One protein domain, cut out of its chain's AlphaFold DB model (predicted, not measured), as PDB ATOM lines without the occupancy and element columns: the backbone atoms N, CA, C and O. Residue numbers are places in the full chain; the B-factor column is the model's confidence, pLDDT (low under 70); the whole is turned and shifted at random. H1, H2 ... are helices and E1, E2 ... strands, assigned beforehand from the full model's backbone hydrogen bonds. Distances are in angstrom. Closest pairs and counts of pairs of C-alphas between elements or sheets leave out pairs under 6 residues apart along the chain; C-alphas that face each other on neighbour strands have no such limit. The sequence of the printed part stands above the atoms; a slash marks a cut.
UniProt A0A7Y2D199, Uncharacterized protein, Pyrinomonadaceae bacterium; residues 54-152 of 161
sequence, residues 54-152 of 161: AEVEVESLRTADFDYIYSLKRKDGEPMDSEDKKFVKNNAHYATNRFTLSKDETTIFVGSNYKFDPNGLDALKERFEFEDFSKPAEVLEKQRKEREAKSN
ATOM      1  N   ALA A  54     116.483 147.378 153.496       90.75
ATOM      2  CA  ALA A  54     117.915 147.650 153.535       90.75
ATOM      3  C   ALA A  54     118.217 149.145 153.358       90.75
ATOM      4  O   ALA A  54     118.993 149.703 154.131       90.75
ATOM      5  N   GLU A  55     117.553 149.823 152.415       93.25
ATOM      6  CA  GLU A  55     117.682 151.276 152.239       93.25
ATOM      7  C   GLU A  55     117.235 152.042 153.492       93.25
ATOM      8  O   GLU A  55     117.908 152.988 153.900       93.25
ATOM      9  N   VAL A  56     116.146 151.614 154.143       95.19
ATOM     10  CA  VAL A  56     115.654 152.242 155.383       95.19
ATOM     11  C   VAL A  56     116.657 152.095 156.528       95.19
ATOM     12  O   VAL A  56     116.923 153.077 157.222       95.19
ATOM     13  N   GLU A  57     117.232 150.908 156.740       95.31
ATOM     14  CA  GLU A  57     118.179 150.709 157.845       95.31
ATOM     15  C   GLU A  57     119.543 151.361 157.574       95.31
ATOM     16  O   GLU A  57     120.113 151.970 158.480       95.31
ATOM     17  N   VAL A  58     120.028 151.348 156.326       96.06
ATOM     18  CA  VAL A  58     121.229 152.102 155.921       96.06
ATOM     19  C   VAL A  58     121.033 153.606 156.135       96.06
ATOM     20  O   VAL A  58     121.924 154.262 156.674       96.06
ATOM     21  N   GLU A  59     119.872 154.169 155.792       96.31
ATOM     22  CA  GLU A  59     119.595 155.596 156.013       96.31
ATOM     23  C   GLU A  59     119.449 155.940 157.508       96.31
ATOM     24  O   GLU A  59     119.893 156.996 157.962       96.31
ATOM     25  N   SER A  60     118.930 155.007 158.309       96.25
ATOM     26  CA  SER A  60     118.929 155.060 159.780       96.25
ATOM     27  C   SER A  60     120.353 155.069 160.366       96.25
ATOM     28  O   SER A  60     120.625 155.808 161.317       96.25
ATOM     29  N   LEU A  61     121.298 154.328 159.773       96.56
ATOM     30  CA  LEU A  61     122.714 154.341 160.162       96.56
ATOM     31  C   LEU A  61     123.451 155.610 159.699       96.56
ATOM     32  O   LEU A  61     124.260 156.144 160.460       96.56
ATOM     33  N   ARG A  62     123.133 156.145 158.514       95.88
ATOM     34  CA  ARG A  62     123.640 157.449 158.040       95.88
ATOM     35  C   ARG A  62     123.147 158.606 158.901       95.88
ATOM     36  O   ARG A  62     123.934 159.474 159.263       95.88
ATOM     37  N   THR A  63     121.870 158.592 159.280       96.19
ATOM     38  CA  THR A  63     121.261 159.596 160.170       96.19
ATOM     39  C   THR A  63     121.885 159.570 161.572       96.19
ATOM     40  O   THR A  63     121.967 160.603 162.230       96.19
ATOM     41  N   ALA A  64     122.386 158.412 162.015       95.31
ATOM     42  CA  ALA A  64     123.181 158.266 163.237       95.31
ATOM     43  C   ALA A  64     124.664 158.695 163.087       95.31
ATOM     44  O   ALA A  64     125.442 158.515 164.022       95.31
ATOM     45  N   ASP A  65     125.048 159.257 161.934       95.00
ATOM     46  CA  ASP A  65     126.377 159.787 161.588       95.00
ATOM     47  C   ASP A  65     127.540 158.779 161.717       95.00
ATOM     48  O   ASP A  65     128.685 159.169 161.949       95.00
ATOM     49  N   PHE A  66     127.297 157.477 161.512       96.00
ATOM     50  CA  PHE A  66     128.376 156.478 161.531       96.00
ATOM     51  C   PHE A  66     129.367 156.664 160.374       96.00
ATOM     52  O   PHE A  66     128.969 156.748 159.212       96.00
ATOM     53  N   ASP A  67     130.668 156.707 160.685       95.81
ATOM     54  CA  ASP A  67     131.742 156.842 159.683       95.81
ATOM     55  C   ASP A  67     131.822 155.609 158.749       95.81
ATOM     56  O   ASP A  67     132.026 155.762 157.541       95.81
ATOM     57  N   TYR A  68     131.594 154.406 159.293       96.50
ATOM     58  CA  TYR A  68     131.606 153.123 158.584       96.50
ATOM     59  C   TYR A  68     130.266 152.396 158.718       96.50
ATOM     60  O   TYR A  68     129.756 152.216 159.831       96.50
ATOM     61  N   ILE A  69     129.711 151.960 157.584       97.44
ATOM     62  CA  ILE A  69     128.412 151.282 157.497       97.44
ATOM     63  C   ILE A  69     128.557 150.075 156.569       97.44
ATOM     64  O   ILE A  69     128.893 150.239 155.399       97.44
ATOM     65  N   TYR A  70     128.269 148.876 157.074       97.75
ATOM     66  CA  TYR A  70     128.367 147.627 156.310       97.75
ATOM     67  C   TYR A  70     127.051 146.847 156.340       97.75
ATOM     68  O   TYR A  70     126.390 146.783 157.379       97.75
ATOM     69  N   SER A  71     126.707 146.218 155.217       97.81
ATOM     70  CA  SER A  71     125.633 145.225 155.107       97.81
ATOM     71  C   SER A  71     126.248 143.841 154.914       97.81
ATOM     72  O   SER A  71     127.152 143.669 154.094       97.81
ATOM     73  N   LEU A  72     125.792 142.869 155.706       98.00
ATOM     74  CA  LEU A  72     126.294 141.497 155.741       98.00
ATOM     75  C   LEU A  72     125.119 140.534 155.577       98.00
ATOM     76  O   LEU A  72     124.430 140.218 156.550       98.00
ATOM     77  N   LYS A  73     124.881 140.078 154.350       97.62
ATOM     78  CA  LYS A  73     123.761 139.199 153.998       97.62
ATOM     79  C   LYS A  73     124.219 137.754 153.812       97.62
ATOM     80  O   LYS A  73     125.319 137.487 153.322       97.62
ATOM     81  N   ARG A  74     123.392 136.790 154.222       96.94
ATOM     82  CA  ARG A  74     123.720 135.367 154.077       96.94
ATOM     83  C   ARG A  74     123.556 134.915 152.626       96.94
ATOM     84  O   ARG A  74     122.540 135.192 151.994       96.94
ATOM     85  N   LYS A  75     124.577 134.232 152.089       96.44
ATOM     86  CA  LYS A  75     124.668 133.860 150.660       96.44
ATOM     87  C   LYS A  75     123.618 132.828 150.223       96.44
ATOM     88  O   LYS A  75     123.339 132.717 149.036       96.44
ATOM     89  N   ASP A  76     123.057 132.085 151.172       94.94
ATOM     90  CA  ASP A  76     121.961 131.130 150.982       94.94
ATOM     91  C   ASP A  76     120.563 131.768 151.110       94.94
ATOM     92  O   ASP A  76     119.582 131.153 150.704       94.94
ATOM     93  N   GLY A  77     120.464 133.001 151.626       94.12
ATOM     94  CA  GLY A  77     119.194 133.696 151.866       94.12
ATOM     95  C   GLY A  77     118.406 133.189 153.080       94.12
ATOM     96  O   GLY A  77     117.251 133.569 153.246       94.12
ATOM     97  N   GLU A  78     119.009 132.349 153.920       95.94
ATOM     98  CA  GLU A  78     118.395 131.810 155.138       95.94
ATOM     99  C   GLU A  78     118.630 132.737 156.356       95.94
ATOM    100  O   GLU A  78     119.570 133.543 156.354       95.94
ATOM    101  N   PRO A  79     117.815 132.632 157.426       97.31
ATOM    102  CA  PRO A  79     117.970 133.431 158.643       97.31
ATOM    103  C   PRO A  79     119.330 133.248 159.334       97.31
ATOM    104  O   PRO A  79     119.788 132.127 159.561       97.31
ATOM    105  N   MET A  80     119.942 134.356 159.756       97.62
ATOM    106  CA  MET A  80     121.232 134.379 160.451       97.62
ATOM    107  C   MET A  80     121.189 133.628 161.781       97.62
ATOM    108  O   MET A  80     120.431 133.975 162.694       97.62
ATOM    109  N   ASP A  81     122.077 132.652 161.945       96.75
ATOM    110  CA  ASP A  81     122.131 131.835 163.151       96.75
ATOM    111  C   ASP A  81     123.001 132.457 164.265       96.75
ATOM    112  O   ASP A  81     123.501 133.586 164.181       96.75
ATOM    113  N   SER A  82     123.152 131.736 165.382       97.31
ATOM    114  CA  SER A  82     123.940 132.224 166.522       97.31
ATOM    115  C   SER A  82     125.450 132.254 166.265       97.31
ATOM    116  O   SER A  82     126.163 132.974 166.963       97.31
ATOM    117  N   GLU A  83     125.951 131.453 165.325       97.88
ATOM    118  CA  GLU A  83     127.357 131.396 164.931       97.88
ATOM    119  C   GLU A  83     127.683 132.509 163.944       97.88
ATOM    120  O   GLU A  83     128.682 133.193 164.149       97.88
ATOM    121  N   ASP A  84     126.808 132.782 162.973       97.56
ATOM    122  CA  ASP A  84     126.885 133.957 162.097       97.56
ATOM    123  C   ASP A  84     126.960 135.243 162.934       97.56
ATOM    124  O   ASP A  84     127.916 136.018 162.841       97.56
ATOM    125  N   LYS A  85     125.996 135.426 163.850       97.19
ATOM    126  CA  LYS A  85     125.902 136.591 164.747       97.19
ATOM    127  C   LYS A  85     127.139 136.737 165.660       97.19
ATOM    128  O   LYS A  85     127.496 137.860 166.022       97.19
ATOM    129  N   LYS A  86     127.822 135.640 166.028       97.69
ATOM    130  CA  LYS A  86     129.110 135.663 166.763       97.69
ATOM    131  C   LYS A  86     130.293 135.969 165.846       97.69
ATOM    132  O   LYS A  86     131.139 136.779 166.207       97.69
ATOM    133  N   PHE A  87     130.349 135.351 164.670       98.00
ATOM    134  CA  PHE A  87     131.412 135.541 163.685       98.00
ATOM    135  C   PHE A  87     131.482 137.002 163.231       98.00
ATOM    136  O   PHE A  87     132.569 137.575 163.194       98.00
ATOM    137  N   VAL A  88     130.329 137.637 162.994       97.69
ATOM    138  CA  VAL A  88     130.251 139.074 162.699       97.69
ATOM    139  C   VAL A  88     130.832 139.914 163.838       97.69
ATOM    140  O   VAL A  88     131.689 140.759 163.596       97.69
ATOM    141  N   LYS A  89     130.441 139.651 165.090       96.56
ATOM    142  CA  LYS A  89     130.945 140.398 166.259       96.56
ATOM    143  C   LYS A  89     132.440 140.206 166.520       96.56
ATOM    144  O   LYS A  89     133.085 141.148 166.958       96.56
ATOM    145  N   ASN A  90     132.981 139.019 166.250       97.19
ATOM    146  CA  ASN A  90     134.395 138.706 166.477       97.19
ATOM    147  C   ASN A  90     135.331 139.331 165.427       97.19
ATOM    148  O   ASN A  90     136.488 139.587 165.741       97.19
ATOM    149  N   ASN A  91     134.845 139.554 164.200       97.06
ATOM    150  CA  ASN A  91     135.611 140.180 163.111       97.06
ATOM    151  C   ASN A  91     135.348 141.692 162.975       97.06
ATOM    152  O   ASN A  91     136.083 142.392 162.277       97.06
ATOM    153  N   ALA A  92     134.308 142.207 163.634       95.75
ATOM    154  CA  ALA A  92     134.047 143.635 163.748       95.75
ATOM    155  C   ALA A  92     135.048 144.328 164.687       95.75
ATOM    156  O   ALA A  92     135.619 143.718 165.591       95.75
ATOM    157  N   HIS A  93     135.228 145.642 164.523       95.12
ATOM    158  CA  HIS A  93     136.037 146.421 165.461       95.12
ATOM    159  C   HIS A  93     135.412 146.382 166.869       95.12
ATOM    160  O   HIS A  93     134.201 146.551 167.011       95.12
ATOM    161  N   TYR A  94     136.214 146.219 167.926       92.81
ATOM    162  CA  TYR A  94     135.709 146.058 169.303       92.81
ATOM    163  C   TYR A  94     134.844 147.237 169.792       92.81
ATOM    164  O   TYR A  94     133.967 147.059 170.632       92.81
ATOM    165  N   ALA A  95     135.078 148.438 169.252       91.56
ATOM    166  CA  ALA A  95     134.306 149.651 169.528       91.56
ATOM    167  C   ALA A  95     133.129 149.891 168.550       91.56
ATOM    168  O   ALA A  95     132.641 151.014 168.448       91.56
ATOM    169  N   THR A  96     132.685 148.866 167.811       94.44
ATOM    170  CA  THR A  96     131.483 148.932 166.958       94.44
ATOM    171  C   THR A  96     130.249 149.188 167.817       94.44
ATOM    172  O   THR A  96     130.001 148.475 168.789       94.44
ATOM    173  N   ASN A  97     129.459 150.201 167.460       90.06
ATOM    174  CA  ASN A  97     128.381 150.692 168.318       90.06
ATOM    175  C   ASN A  97     127.021 150.054 168.021       90.06
ATOM    176  O   ASN A  97     126.200 149.948 168.932       90.06
ATOM    177  N   ARG A  98     126.760 149.648 166.771       95.06
ATOM    178  CA  ARG A  98     125.445 149.153 166.348       95.06
ATOM    179  C   ARG A  98     125.550 147.909 165.472       95.06
ATOM    180  O   ARG A  98     126.292 147.889 164.496       95.06
ATOM    181  N   PHE A  99     124.748 146.910 165.826       96.94
ATOM    182  CA  PHE A  99     124.435 145.740 165.012       96.94
ATOM    183  C   PHE A  99     122.911 145.630 164.965       96.94
ATOM    184  O   PHE A  99     122.293 145.384 166.003       96.94
ATOM    185  N   THR A 100     122.316 145.817 163.792       96.69
ATOM    186  CA  THR A 100     120.881 145.601 163.564       96.69
ATOM    187  C   THR A 100     120.700 144.366 162.694       96.69
ATOM    188  O   THR A 100     121.515 144.103 161.816       96.69
ATOM    189  N   LEU A 101     119.636 143.609 162.932       96.69
ATOM    190  CA  LEU A 101     119.223 142.495 162.085       96.69
ATOM    191  C   LEU A 101     117.990 142.925 161.279       96.69
ATOM    192  O   LEU A 101     117.119 143.599 161.831       96.69
ATOM    193  N   SER A 102     117.917 142.551 160.003       95.44
ATOM    194  CA  SER A 102     116.712 142.718 159.184       95.44
ATOM    195  C   SER A 102     115.526 141.904 159.730       95.44
ATOM    196  O   SER A 102     115.698 140.942 160.478       95.44
ATOM    197  N   LYS A 103     114.297 142.273 159.353       94.00
ATOM    198  CA  LYS A 103     113.043 141.613 159.760       94.00
ATOM    199  C   LYS A 103     112.874 140.213 159.175       94.00
ATOM    200  O   LYS A 103     112.162 139.406 159.760       94.00
ATOM    201  N   ASP A 104     113.494 139.938 158.029       93.50
ATOM    202  CA  ASP A 104     113.610 138.594 157.449       93.50
ATOM    203  C   ASP A 104     114.770 137.785 158.071       93.50
ATOM    204  O   ASP A 104     114.978 136.627 157.725       93.50
ATOM    205  N   GLU A 105     115.523 138.392 158.991       96.38
ATOM    206  CA  GLU A 105     116.706 137.860 159.670       96.38
ATOM    207  C   GLU A 105     117.890 137.458 158.767       96.38
ATOM    208  O   GLU A 105     118.886 136.943 159.274       96.38
ATOM    209  N   THR A 106     117.849 137.726 157.457       96.69
ATOM    210  CA  THR A 106     118.892 137.306 156.496       96.69
ATOM    211  C   THR A 106     120.125 138.213 156.465       96.69
ATOM    212  O   THR A 106     121.160 137.825 155.918       96.69
ATOM    213  N   THR A 107     120.026 139.429 157.015       97.56
ATOM    214  CA  THR A 107     121.022 140.495 156.844       97.56
ATOM    215  C   THR A 107     121.342 141.191 158.165       97.56
ATOM    216  O   THR A 107     120.448 141.604 158.904       97.56
ATOM    217  N   ILE A 108     122.633 141.354 158.462       97.88
ATOM    218  CA  ILE A 108     123.131 142.141 159.595       97.88
ATOM    219  C   ILE A 108     123.693 143.464 159.070       97.88
ATOM    220  O   ILE A 108     124.646 143.476 158.293       97.88
ATOM    221  N   PHE A 109     123.144 144.575 159.552       98.06
ATOM    222  CA  PHE A 109     123.666 145.917 159.319       98.06
ATOM    223  C   PHE A 109     124.564 146.336 160.479       98.06
ATOM    224  O   PHE A 109     124.221 146.145 161.650       98.06
ATOM    225  N   VAL A 110     125.718 146.916 160.161       97.94
ATOM    226  CA  VAL A 110     126.763 147.240 161.134       97.94
ATOM    227  C   VAL A 110     127.144 148.711 161.020       97.94
ATOM    228  O   VAL A 110     127.484 149.172 159.935       97.94
ATOM    229  N   GLY A 111     127.099 149.437 162.141       97.31
ATOM    230  CA  GLY A 111     127.472 150.852 162.242       97.31
ATOM    231  C   GLY A 111     128.630 151.066 163.217       97.31
ATOM    232  O   GLY A 111     128.556 150.666 164.387       97.31
ATOM    233  N   SER A 112     129.705 151.698 162.742       96.38
ATOM    234  CA  SER A 112     130.939 151.926 163.500       96.38
ATOM    235  C   SER A 112     131.560 153.284 163.182       96.38
ATOM    236  O   SER A 112     131.558 153.726 162.039       96.38
ATOM    237  N   ASN A 113     132.179 153.914 164.181       95.38
ATOM    238  CA  ASN A 113     133.040 155.090 163.982       95.38
ATOM    239  C   ASN A 113     134.528 154.735 163.811       95.38
ATOM    240  O   ASN A 113     135.381 155.607 163.669       95.38
ATOM    241  N   TYR A 114     134.842 153.439 163.813       93.94
ATOM    242  CA  TYR A 114     136.189 152.899 163.706       93.94
ATOM    243  C   TYR A 114     136.284 151.938 162.529       93.94
ATOM    244  O   TYR A 114     135.411 151.081 162.347       93.94
ATOM    245  N   LYS A 115     137.371 152.062 161.763       92.56
ATOM    246  CA  LYS A 115     137.667 151.167 160.647       92.56
ATOM    247  C   LYS A 115     137.881 149.748 161.167       92.56
ATOM    248  O   LYS A 115     138.530 149.550 162.193       92.56
ATOM    249  N   PHE A 116     137.346 148.766 160.455       93.81
ATOM    250  CA  PHE A 116     137.575 147.361 160.778       93.81
ATOM    251  C   PHE A 116     138.976 146.934 160.324       93.81
ATOM    252  O   PHE A 116     139.535 147.504 159.381       93.81
ATOM    253  N   ASP A 117     139.544 145.938 161.001       95.31
ATOM    254  CA  ASP A 117     140.811 145.347 160.574       95.31
ATOM    255  C   ASP A 117     140.649 144.702 159.180       95.31
ATOM    256  O   ASP A 117     139.613 144.073 158.933       95.31
ATOM    257  N   PRO A 118     141.628 144.831 158.260       95.38
ATOM    258  CA  PRO A 118     141.530 144.239 156.928       95.38
ATOM    259  C   PRO A 118     141.254 142.732 156.948       95.38
ATOM    260  O   PRO A 118     140.386 142.276 156.209       95.38
ATOM    261  N   ASN A 119     141.899 141.975 157.843       96.50
ATOM    262  CA  ASN A 119     141.707 140.525 157.935       96.50
ATOM    263  C   ASN A 119     140.279 140.188 158.392       96.50
ATOM    264  O   ASN A 119     139.665 139.254 157.877       96.50
ATOM    265  N   GLY A 120     139.730 140.982 159.319       95.50
ATOM    266  CA  GLY A 120     138.340 140.863 159.760       95.50
ATOM    267  C   GLY A 120     137.348 141.161 158.633       95.50
ATOM    268  O   GLY A 120     136.412 140.392 158.420       95.50
ATOM    269  N   LEU A 121     137.567 142.227 157.856       96.19
ATOM    270  CA  LEU A 121     136.730 142.543 156.690       96.19
ATOM    271  C   LEU A 121     136.787 141.463 155.610       96.19
ATOM    272  O   LEU A 121     135.757 141.141 155.023       96.19
ATOM    273  N   ASP A 122     137.960 140.903 155.340       97.38
ATOM    274  CA  ASP A 122     138.110 139.893 154.296       97.38
ATOM    275  C   ASP A 122     137.476 138.556 154.718       97.38
ATOM    276  O   ASP A 122     136.738 137.964 153.930       97.38
ATOM    277  N   ALA A 123     137.596 138.165 155.993       97.69
ATOM    278  CA  ALA A 123     136.859 137.033 156.566       97.69
ATOM    279  C   ALA A 123     135.324 137.221 156.509       97.69
ATOM    280  O   ALA A 123     134.577 136.260 156.304       97.69
ATOM    281  N   LEU A 124     134.827 138.458 156.654       97.56
ATOM    282  CA  LEU A 124     133.402 138.773 156.491       97.56
ATOM    283  C   LEU A 124     132.942 138.642 155.031       97.56
ATOM    284  O   LEU A 124     131.899 138.038 154.791       97.56
ATOM    285  N   LYS A 125     133.718 139.140 154.058       97.44
ATOM    286  CA  LYS A 125     133.423 139.012 152.612       97.44
ATOM    287  C   LYS A 125     133.484 137.561 152.121       97.44
ATOM    288  O   LYS A 125     132.743 137.163 151.216       97.44
ATOM    289  N   GLU A 126     134.356 136.745 152.710       97.44
ATOM    290  CA  GLU A 126     134.438 135.316 152.399       97.44
ATOM    291  C   GLU A 126     133.137 134.593 152.783       97.44
ATOM    292  O   GLU A 126     132.579 133.856 151.964       97.44
ATOM    293  N   ARG A 127     132.587 134.865 153.976       96.19
ATOM    294  CA  ARG A 127     131.365 134.209 154.480       96.19
ATOM    295  C   ARG A 127     130.063 134.825 153.950       96.19
ATOM    296  O   ARG A 127     129.142 134.084 153.618       96.19
ATOM    297  N   PHE A 128     129.982 136.149 153.818       98.00
ATOM    298  CA  PHE A 128     128.739 136.883 153.536       98.00
ATOM    299  C   PHE A 128     128.754 137.621 152.192       98.00
ATOM    300  O   PHE A 128     129.808 137.899 151.624       98.00
ATOM    301  N   GLU A 129     127.571 137.900 151.651       97.75
ATOM    302  CA  GLU A 129     127.394 138.949 150.647       97.75
ATOM    303  C   GLU A 129     127.604 140.291 151.369       97.75
ATOM    304  O   GLU A 129     126.962 140.559 152.385       97.75
ATOM    305  N   PHE A 130     128.590 141.066 150.910       97.38
ATOM    306  CA  PHE A 130     129.121 142.235 151.613       97.38
ATOM    307  C   PHE A 130     128.915 143.495 150.776       97.38
ATOM    308  O   PHE A 130     129.393 143.565 149.643       97.38
ATOM    309  N   GLU A 131     128.291 144.512 151.367       96.94
ATOM    310  CA  GLU A 131     128.152 145.841 150.766       96.94
ATOM    311  C   GLU A 131     128.683 146.921 151.717       96.94
ATOM    312  O   GLU A 131     128.493 146.851 152.936       96.94
ATOM    313  N   ASP A 132     129.349 147.928 151.148       96.88
ATOM    314  CA  ASP A 132     129.935 149.053 151.875       96.88
ATOM    315  C   ASP A 132     129.144 150.339 151.599       96.88
ATOM    316  O   ASP A 132     129.053 150.801 150.461       96.88
ATOM    317  N   PHE A 133     128.585 150.920 152.659       96.69
ATOM    318  CA  PHE A 133     127.835 152.176 152.649       96.69
ATOM    319  C   PHE A 133     128.524 153.271 153.484       96.69
ATOM    320  O   PHE A 133     127.889 154.271 153.833       96.69
ATOM    321  N   SER A 134     129.804 153.078 153.827       96.31
ATOM    322  CA  SER A 134     130.626 154.011 154.606       96.31
ATOM    323  C   SER A 134     130.765 155.382 153.934       96.31
ATOM    324  O   SER A 134     130.602 155.533 152.720       96.31
ATOM    325  N   LYS A 135     131.120 156.407 154.720       95.56
ATOM    326  CA  LYS A 135     131.392 157.746 154.174       95.56
ATOM    327  C   LYS A 135     132.619 157.701 153.241       95.56
ATOM    328  O   LYS A 135     133.571 156.970 153.525       95.56
ATOM    329  N   PRO A 136     132.665 158.514 152.166       94.50
ATOM    330  CA  PRO A 136     133.844 158.602 151.307       94.50
ATOM    331  C   PRO A 136     135.100 158.983 152.099       94.50
ATOM    332  O   PRO A 136     135.046 159.841 152.983       94.50
ATOM    333  N   ALA A 137     136.248 158.400 151.743       91.25
ATOM    334  CA  ALA A 137     137.510 158.595 152.467       91.25
ATOM    335  C   ALA A 137     137.911 160.078 152.621       91.25
ATOM    336  O   ALA A 137     138.446 160.469 153.656       91.25
ATOM    337  N   GLU A 138     137.600 160.920 151.631       94.00
ATOM    338  CA  GLU A 138     137.834 162.371 151.675       94.00
ATOM    339  C   GLU A 138     137.060 163.070 152.807       94.00
ATOM    340  O   GLU A 138     137.593 163.960 153.473       94.00
ATOM    341  N   VAL A 139     135.818 162.641 153.061       92.75
ATOM    342  CA  VAL A 139     134.966 163.174 154.135       92.75
ATOM    343  C   VAL A 139     135.516 162.751 155.492       92.75
ATOM    344  O   VAL A 139     135.661 163.595 156.377       92.75
ATOM    345  N   LEU A 140     135.897 161.478 155.630       92.50
ATOM    346  CA  LEU A 140     136.496 160.931 156.851       92.50
ATOM    347  C   LEU A 140     137.810 161.638 157.208       92.50
ATOM    348  O   LEU A 140     138.014 162.039 158.353       92.50
ATOM    349  N   GLU A 141     138.680 161.864 156.221       91.69
ATOM    350  CA  GLU A 141     139.941 162.584 156.406       91.69
ATOM    351  C   GLU A 141     139.735 164.057 156.773       91.69
ATOM    352  O   GLU A 141     140.448 164.585 157.630       91.69
ATOM    353  N   LYS A 142     138.744 164.726 156.172       92.69
ATOM    354  CA  LYS A 142     138.364 166.092 156.553       92.69
ATOM    355  C   LYS A 142     137.859 166.139 157.998       92.69
ATOM    356  O   LYS A 142     138.369 166.928 158.790       92.69
ATOM    357  N   GLN A 143     136.918 165.267 158.360       89.94
ATOM    358  CA  GLN A 143     136.367 165.183 159.716       89.94
ATOM    359  C   GLN A 143     137.453 164.862 160.750       89.94
ATOM    360  O   GLN A 143     137.490 165.484 161.809       89.94
ATOM    361  N   ARG A 144     138.385 163.951 160.444       88.62
ATOM    362  CA  ARG A 144     139.534 163.638 161.305       88.62
ATOM    363  C   ARG A 144     140.405 164.873 161.563       88.62
ATOM    364  O   ARG A 144     140.633 165.203 162.724       88.62
ATOM    365  N   LYS A 145     140.798 165.603 160.515       90.69
ATOM    366  CA  LYS A 145     141.593 166.842 160.632       90.69
ATOM    367  C   LYS A 145     140.864 167.938 161.414       90.69
ATOM    368  O   LYS A 145     141.481 168.631 162.219       90.69
ATOM    369  N   GLU A 146     139.553 168.087 161.227       90.88
ATOM    370  CA  GLU A 146     138.739 169.041 161.994       90.88
ATOM    371  C   GLU A 146     138.622 168.658 163.479       90.88
ATOM    372  O   GLU A 146     138.669 169.539 164.342       90.88
ATOM    373  N   ARG A 147     138.501 167.360 163.795       87.50
ATOM    374  CA  ARG A 147     138.514 166.837 165.175       87.50
ATOM    375  C   ARG A 147     139.872 167.091 165.847       87.50
ATOM    376  O   ARG A 147     139.906 167.605 166.964       87.50
ATOM    377  N   GLU A 148     140.976 166.828 165.147       88.00
ATOM    378  CA  GLU A 148     142.351 167.095 165.606       88.00
ATOM    379  C   GLU A 148     142.601 168.594 165.855       88.00
ATOM    380  O   GLU A 148     143.082 168.976 166.924       88.00
ATOM    381  N   ALA A 149     142.203 169.464 164.920       87.19
ATOM    382  CA  ALA A 149     142.349 170.915 165.061       87.19
ATOM    383  C   ALA A 149     141.567 171.475 166.265       87.19
ATOM    384  O   ALA A 149     142.094 172.294 167.019       87.19
ATOM    385  N   LYS A 150     140.329 171.004 166.485       84.12
ATOM    386  CA  LYS A 150     139.512 171.397 167.646       84.12
ATOM    387  C   LYS A 150     140.130 170.925 168.962       84.12
ATOM    388  O   LYS A 150     140.222 171.724 169.891       84.12
ATOM    389  N   SER A 151     140.609 169.679 169.023       82.12
ATOM    390  CA  SER A 151     141.281 169.130 170.210       82.12
ATOM    391  C   SER A 151     142.465 169.999 170.647       82.12
ATOM    392  O   SER A 151     142.543 170.401 171.805       82.12
ATOM    393  N   ASN A 152     143.338 170.366 169.705       73.69
ATOM    394  CA  ASN A 152     144.540 171.153 169.998       73.69
ATOM    395  C   ASN A 152     144.232 172.593 170.444       73.69
ATOM    396  O   ASN A 152     145.020 173.184 171.180       73.69
TER     397      ASN A 152
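This is residues 54 to 152 of the 161 residues of an uncharacterized protein of Pyrinomonadaceae bacterium (UniProt A0A7Y2D199). A twisted sheet of four strands has H1 over one face and H2 and H3 side by side over the other, while H4 leads away from this body and its residues 144 to 152 stick out. The printed part has 99 residues, in the order H1 E1 H2 E2 E3 H3 E4 H4, mixed in class; the sheet runs E2 E3 E1 E4, all antiparallel. It is compact, with a radius of gyration of the C-alphas of 14.3 A, yet elongated, spanning 48 by 28 by 19 A.

H1, residues 54 to 63, begins at C-alpha 54 (117.915, 147.650, 153.535). E1 is residues 68 to 74, 19.9 A long; H2 is 82 to 91, E2 98 to 101, E3 107 to 112, 16.5 A long. H3, residues 118 to 127, runs directly into E4, 128 to 132. H4, residues 137 to 152, 22.7 A long, ends at C-alpha 152 (144.540, 171.153, 169.998).

E3 and E1 are inner strands, with N 70 and O 110 at 3.0 A. The hairpin E2 and E3 has N 100 and O 109 at 2.9 A; E1 and E4 have N 73 and O 129 at 2.9 A. E1, H2, E2 and E3, H3, E4 are split strand-helix-strand units, each with another strand between its two parallel strands, and both crossovers are right-handed. H1 runs along E3 at a height over the sheet of 9.3 A; the closest C-alphas, of Leu 61 and Gly 111, are 6.3 A apart. On the opposite face, H2 and H3 touch at a shallow tilt of 24 degrees, opposite ways; their closest C-alphas, of Asn 91 and Gly 120, are 4.4 A apart. H4 is not on the sheet. Every O i to N i+4 pair is within hydrogen-bond range in H1, H3 and H4; in H2, 5 of 6 are.

The C-alphas farthest apart, of Asp 76 and Asn 152, are 49.7 A apart. The printed part has no cut, no link is long, and no printed residue is under 70 in pLDDT.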